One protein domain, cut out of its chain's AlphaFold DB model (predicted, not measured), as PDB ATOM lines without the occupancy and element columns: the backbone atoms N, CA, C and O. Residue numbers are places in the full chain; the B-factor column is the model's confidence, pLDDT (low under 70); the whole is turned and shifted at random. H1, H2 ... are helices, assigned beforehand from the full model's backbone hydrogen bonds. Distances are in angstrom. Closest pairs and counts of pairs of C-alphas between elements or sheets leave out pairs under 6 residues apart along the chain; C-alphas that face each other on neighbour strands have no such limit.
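Overview. This is residues 68 to 111 of the 112 residues of the protein "Wzz domain-containing protein" of Pseudomonas chlororaphis (UniProt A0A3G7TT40). What shape does the printed part make? It is a long, thin rod: H1 lies in the middle of its length, H2 follows end to end with a sharp corner between them, and at the other end residues 68 to 83 make an open loop that goes out and folds back. Residues 88 to 111 stick out free. What is it made of? The printed part has 44 residues with two named helices, H1 then H2, and no named strand; its class is all helix. It is extended, with a radius of gyration of the C-alphas of 15.9 A and spans of 49 by 17 by 14 A.

Along the chain. Where is the longest helix? H1 is residues 84 to 95, 16.1 A from first to last C-alpha, beginning at C-alpha 84 at (30.054, 15.828, -21.319). Where is the other helix? H2 is residues 98 to 108, 15.3 A long by the same measure, ending at C-alpha 108 at (23.233, 28.011, 3.791).

Arrangement. How near do H1 and H2 come? They are close but not clearly touching, with 2 pairs of C-alphas within 8 A; the closest C-alphas, those of Tyr 94 and Leu 100, are 7.1 A apart. How are they turned? They run the same way at a steep tilt of 68 degrees, only just short of about perpendicular. What do their backbones show? In H1 and H2 every O i to N i+4 pair is within hydrogen-bond range.

Size, cuts and confidence. How far does it reach? The two C-alphas farthest apart, those of Asp 76 and Tyr 110, are 49.4 A apart. Is it continuous? The printed part has no cut, and the link from H1 to H2 is tight. Where is confidence low? Residues 108 to 111 have pLDDT under 70; the mean of the printed part is 84.1.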
ATOM      1  N   ASN A  68      31.735   7.017 -14.438       93.50
ATOM      2  CA  ASN A  68      30.844   6.310 -13.518       93.50
ATOM      3  C   ASN A  68      29.368   6.431 -13.920       93.50
ATOM      4  O   ASN A  68      28.609   5.476 -13.762       93.50
ATOM      5  N   PHE A  69      28.951   7.567 -14.493       92.00
ATOM      6  CA  PHE A  69      27.590   7.713 -15.018       92.00
ATOM      7  C   PHE A  69      27.356   6.845 -16.254       92.00
ATOM      8  O   PHE A  69      26.219   6.478 -16.539       92.00
ATOM      9  N   ASN A  70      28.413   6.488 -16.977       93.44
ATOM     10  CA  ASN A  70      28.347   5.662 -18.176       93.44
ATOM     11  C   ASN A  70      28.650   4.186 -17.924       93.44
ATOM     12  O   ASN A  70      28.632   3.393 -18.865       93.44
ATOM     13  N   TYR A  71      28.858   3.782 -16.671       91.62
ATOM     14  CA  TYR A  71      29.042   2.377 -16.337       91.62
ATOM     15  C   TYR A  71      27.837   1.542 -16.809       91.62
ATOM     16  O   TYR A  71      26.687   1.839 -16.481       91.62
ATOM     17  N   GLY A  72      28.091   0.521 -17.634       88.44
ATOM     18  CA  GLY A  72      27.052  -0.325 -18.242       88.44
ATOM     19  C   GLY A  72      26.253   0.319 -19.391       88.44
ATOM     20  O   GLY A  72      25.393  -0.336 -19.985       88.44
ATOM     21  N   ARG A  73      26.537   1.577 -19.751       90.56
ATOM     22  CA  ARG A  73      26.014   2.239 -20.956       90.56
ATOM     23  C   ARG A  73      27.029   2.044 -22.082       90.56
ATOM     24  O   ARG A  73      27.974   2.815 -22.217       90.56
ATOM     25  N   THR A  74      26.881   0.968 -22.847       82.75
ATOM     26  CA  THR A  74      27.736   0.647 -24.000       82.75
ATOM     27  C   THR A  74      26.916   0.731 -25.282       82.75
ATOM     28  O   THR A  74      25.693   0.808 -25.236       82.75
ATOM     29  N   LYS A  75      27.567   0.705 -26.453       73.88
ATOM     30  CA  LYS A  75      26.851   0.697 -27.746       73.88
ATOM     31  C   LYS A  75      25.928  -0.515 -27.915       73.88
ATOM     32  O   LYS A  75      24.979  -0.446 -28.685       73.88
ATOM     33  N   ASP A  76      26.217  -1.588 -27.185       79.12
ATOM     34  CA  ASP A  76      25.461  -2.839 -27.195       79.12
ATOM     35  C   ASP A  76      24.342  -2.851 -26.142       79.12
ATOM     36  O   ASP A  76      23.538  -3.782 -26.098       79.12
ATOM     37  N   SER A  77      24.275  -1.826 -25.283       78.94
ATOM     38  CA  SER A  77      23.172  -1.644 -24.349       78.94
ATOM     39  C   SER A  77      22.114  -0.710 -24.941       78.94
ATOM     40  O   SER A  77      22.394   0.147 -25.774       78.94
ATOM     41  N   GLN A  78      20.858  -0.861 -24.511       83.38
ATOM     42  CA  GLN A  78      19.743  -0.015 -24.970       83.38
ATOM     43  C   GLN A  78      19.811   1.422 -24.414       83.38
ATOM     44  O   GLN A  78      18.873   2.199 -24.580       83.38
ATOM     45  N   LEU A  79      20.895   1.776 -23.716       85.62
ATOM     46  CA  LEU A  79      21.070   3.058 -23.052       85.62
ATOM     47  C   LEU A  79      22.224   3.814 -23.698       85.62
ATOM     48  O   LEU A  79      23.387   3.427 -23.587       85.62
ATOM     49  N   THR A  80      21.901   4.942 -24.319       89.56
ATOM     50  CA  THR A  80      22.902   5.845 -24.881       89.56
ATOM     51  C   THR A  80      23.813   6.389 -23.772       89.56
ATOM     52  O   THR A  80      23.295   6.888 -22.768       89.56
ATOM     53  N   PRO A  81      25.150   6.325 -23.929       91.88
ATOM     54  CA  PRO A  81      26.078   6.947 -22.991       91.88
ATOM     55  C   PRO A  81      25.862   8.461 -22.926       91.88
ATOM     56  O   PRO A  81      25.688   9.110 -23.957       91.88
ATOM     57  N   TYR A  82      25.918   9.023 -21.724       93.81
ATOM     58  CA  TYR A  82      25.905  10.462 -21.515       93.81
ATOM     59  C   TYR A  82      27.191  11.094 -22.029       93.81
ATOM     60  O   TYR A  82      28.301  10.625 -21.755       93.81
ATOM     61  N   THR A  83      27.039  12.204 -22.735       94.88
ATOM     62  CA  THR A  83      28.157  13.047 -23.140       94.88
ATOM     63  C   THR A  83      28.470  14.084 -22.064       94.88
ATOM     64  O   THR A  83      27.637  14.418 -21.220       94.88
ATOM     65  N   ILE A  84      29.670  14.667 -22.137       96.00
ATOM     66  CA  ILE A  84      30.054  15.828 -21.319       96.00
ATOM     67  C   ILE A  84      29.015  16.951 -21.457       96.00
ATOM     68  O   ILE A  84      28.678  17.600 -20.472       96.00
ATOM     69  N   LYS A  85      28.469  17.151 -22.665       94.94
ATOM     70  CA  LYS A  85      27.455  18.174 -22.937       94.94
ATOM     71  C   LYS A  85      26.154  17.903 -22.183       94.94
ATOM     72  O   LYS A  85      25.581  18.849 -21.652       94.94
ATOM     73  N   ASP A  86      25.713  16.650 -22.120       94.88
ATOM     74  CA  ASP A  86      24.473  16.282 -21.429       94.88
ATOM     75  C   ASP A  86      24.601  16.557 -19.929       94.88
ATOM     76  O   ASP A  86      23.774  17.254 -19.342       94.88
ATOM     77  N   VAL A  87      25.694  16.087 -19.322       95.19
ATOM     78  CA  VAL A  87      25.944  16.250 -17.883       95.19
ATOM     79  C   VAL A  87      26.156  17.722 -17.522       95.19
ATOM     80  O   VAL A  87      25.530  18.235 -16.593       95.19
ATOM     81  N   TYR A  88      26.998  18.427 -18.278       95.00
ATOM     82  CA  TYR A  88      27.272  19.843 -18.040       95.00
ATOM     83  C   TYR A  88      26.036  20.717 -18.264       95.00
ATOM     84  O   TYR A  88      25.772  21.619 -17.473       95.00
ATOM     85  N   GLY A  89      25.250  20.436 -19.306       94.62
ATOM     86  CA  GLY A  89      24.028  21.178 -19.605       94.62
ATOM     87  C   GLY A  89      23.009  21.074 -18.474       94.62
ATOM     88  O   GLY A  89      22.452  22.091 -18.058       94.62
ATOM     89  N   VAL A  90      22.819  19.873 -17.920       93.81
ATOM     90  CA  VAL A  90      21.947  19.663 -16.756       93.81
ATOM     91  C   VAL A  90      22.467  20.436 -15.543       93.81
ATOM     92  O   VAL A  90      21.699  21.172 -14.925       93.81
ATOM     93  N   PHE A  91      23.767  20.346 -15.241       91.94
ATOM     94  CA  PHE A  91      24.369  21.089 -14.130       91.94
ATOM     95  C   PHE A  91      24.140  22.601 -14.255       91.94
ATOM     96  O   PHE A  91      23.656  23.225 -13.313       91.94
ATOM     97  N   VAL A  92      24.435  23.192 -15.417       91.81
ATOM     98  CA  VAL A  92      24.264  24.638 -15.643       91.81
ATOM     99  C   VAL A  92      22.793  25.043 -15.535       91.81
ATOM    100  O   VAL A  92      22.491  26.092 -14.970       91.81
ATOM    101  N   SER A  93      21.881  24.194 -16.015       90.00
ATOM    102  CA  SER A  93      20.436  24.440 -15.932       90.00
ATOM    103  C   SER A  93      19.956  24.512 -14.481       90.00
ATOM    104  O   SER A  93      19.183  25.402 -14.136       90.00
ATOM    105  N   TYR A  94      20.455  23.625 -13.615       88.25
ATOM    106  CA  TYR A  94      20.163  23.671 -12.181       88.25
ATOM    107  C   TYR A  94      20.891  24.813 -11.467       88.25
ATOM    108  O   TYR A  94      20.290  25.491 -10.639       88.25
ATOM    109  N   PHE A  95      22.153  25.081 -11.809       85.19
ATOM    110  CA  PHE A  95      22.938  26.161 -11.206       85.19
ATOM    111  C   PHE A  95      22.302  27.543 -11.423       85.19
ATOM    112  O   PHE A  95      22.379  28.409 -10.556       85.19
ATOM    113  N   GLN A  96      21.648  27.749 -12.568       82.81
ATOM    114  CA  GLN A  96      20.959  29.000 -12.896       82.81
ATOM    115  C   GLN A  96      19.493  29.033 -12.442       82.81
ATOM    116  O   GLN A  96      18.841  30.070 -12.573       82.81
ATOM    117  N   ALA A  97      18.954  27.928 -11.920       87.44
ATOM    118  CA  ALA A  97      17.560  27.864 -11.512       87.44
ATOM    119  C   ALA A  97      17.300  28.773 -10.300       87.44
ATOM    120  O   ALA A  97      17.927  28.644  -9.248       87.44
ATOM    121  N   GLU A  98      16.322  29.668 -10.440       79.75
ATOM    122  CA  GLU A  98      15.948  30.646  -9.413       79.75
ATOM    123  C   GLU A  98      15.578  29.983  -8.079       79.75
ATOM    124  O   GLU A  98      16.010  30.434  -7.023       79.75
ATOM    125  N   SER A  99      14.823  28.884  -8.131       79.06
ATOM    126  CA  SER A  99      14.386  28.146  -6.944       79.06
ATOM    127  C   SER A  99      15.556  27.583  -6.138       79.06
ATOM    128  O   SER A  99      15.555  27.687  -4.917       79.06
ATOM    129  N   LEU A 100      16.575  27.038  -6.809       78.56
ATOM    130  CA  LEU A 100      17.768  26.497  -6.155       78.56
ATOM    131  C   LEU A 100      18.684  27.599  -5.635       78.56
ATOM    132  O   LEU A 100      19.280  27.440  -4.572       78.56
ATOM    133  N   ARG A 101      18.769  28.733  -6.341       79.44
ATOM    134  CA  ARG A 101      19.475  29.904  -5.821       79.44
ATOM    135  C   ARG A 101      18.823  30.382  -4.524       79.44
ATOM    136  O   ARG A 101      19.530  30.624  -3.555       79.44
ATOM    137  N   GLN A 102      17.497  30.488  -4.487       75.75
ATOM    138  CA  GLN A 102      16.778  30.907  -3.283       75.75
ATOM    139  C   GLN A 102      16.923  29.899  -2.139       75.75
ATOM    140  O   GLN A 102      17.247  30.313  -1.030       75.75
ATOM    141  N   ASP A 103      16.764  28.602  -2.407       78.94
ATOM    142  CA  ASP A 103      16.931  27.542  -1.404       78.94
ATOM    143  C   ASP A 103      18.352  27.531  -0.820       78.94
ATOM    144  O   ASP A 103      18.529  27.611   0.394       78.94
ATOM    145  N   PHE A 104      19.382  27.576  -1.675       76.44
ATOM    146  CA  PHE A 104      20.772  27.658  -1.228       76.44
ATOM    147  C   PHE A 104      21.014  28.891  -0.355       76.44
ATOM    148  O   PHE A 104      21.596  28.768   0.722       76.44
ATOM    149  N   LEU A 105      20.559  30.075  -0.777       77.25
ATOM    150  CA  LEU A 105      20.751  31.305  -0.006       77.25
ATOM    151  C   LEU A 105      20.031  31.234   1.352       77.25
ATOM    152  O   LEU A 105      20.629  31.580   2.369       77.25
ATOM    153  N   ILE A 106      18.789  30.747   1.392       71.00
ATOM    154  CA  ILE A 106      17.992  30.650   2.624       71.00
ATOM    155  C   ILE A 106      18.593  29.621   3.591       71.00
ATOM    156  O   ILE A 106      18.740  29.914   4.778       71.00
ATOM    157  N   THR A 107      18.977  28.440   3.107       72.06
ATOM    158  CA  THR A 107      19.449  27.347   3.967       72.06
ATOM    159  C   THR A 107      20.907  27.498   4.388       72.06
ATOM    160  O   THR A 107      21.245  27.135   5.510       72.06
ATOM    161  N   SER A 108      21.786  28.004   3.517       69.25
ATOM    162  CA  SER A 108      23.233  28.011   3.791       69.25
ATOM    163  C   SER A 108      23.763  29.320   4.378       69.25
ATOM    164  O   SER A 108      24.760  29.283   5.095       69.25
ATOM    165  N   ILE A 109      23.122  30.462   4.103       63.31
ATOM    166  CA  ILE A 109      23.634  31.781   4.513       63.31
ATOM    167  C   ILE A 109      22.834  32.371   5.678       63.31
ATOM    168  O   ILE A 109      23.424  33.002   6.549       63.31
ATOM    169  N   TYR A 110      21.516  32.163   5.731       58.78
ATOM    170  CA  TYR A 110      20.665  32.762   6.770       58.78
ATOM    171  C   TYR A 110      20.504  31.911   8.042       58.78
ATOM    172  O   TYR A 110      19.908  32.383   9.007       58.78
ATOM    173  N   LEU A 111      21.031  30.683   8.070       53.69
ATOM    174  CA  LEU A 111      21.003  29.784   9.236       53.69
ATOM    175  C   LEU A 111      22.293  29.816  10.082       53.69
ATOM    176  O   LEU A 111      22.571  28.858  10.806       53.69
TER     177      LEU A 111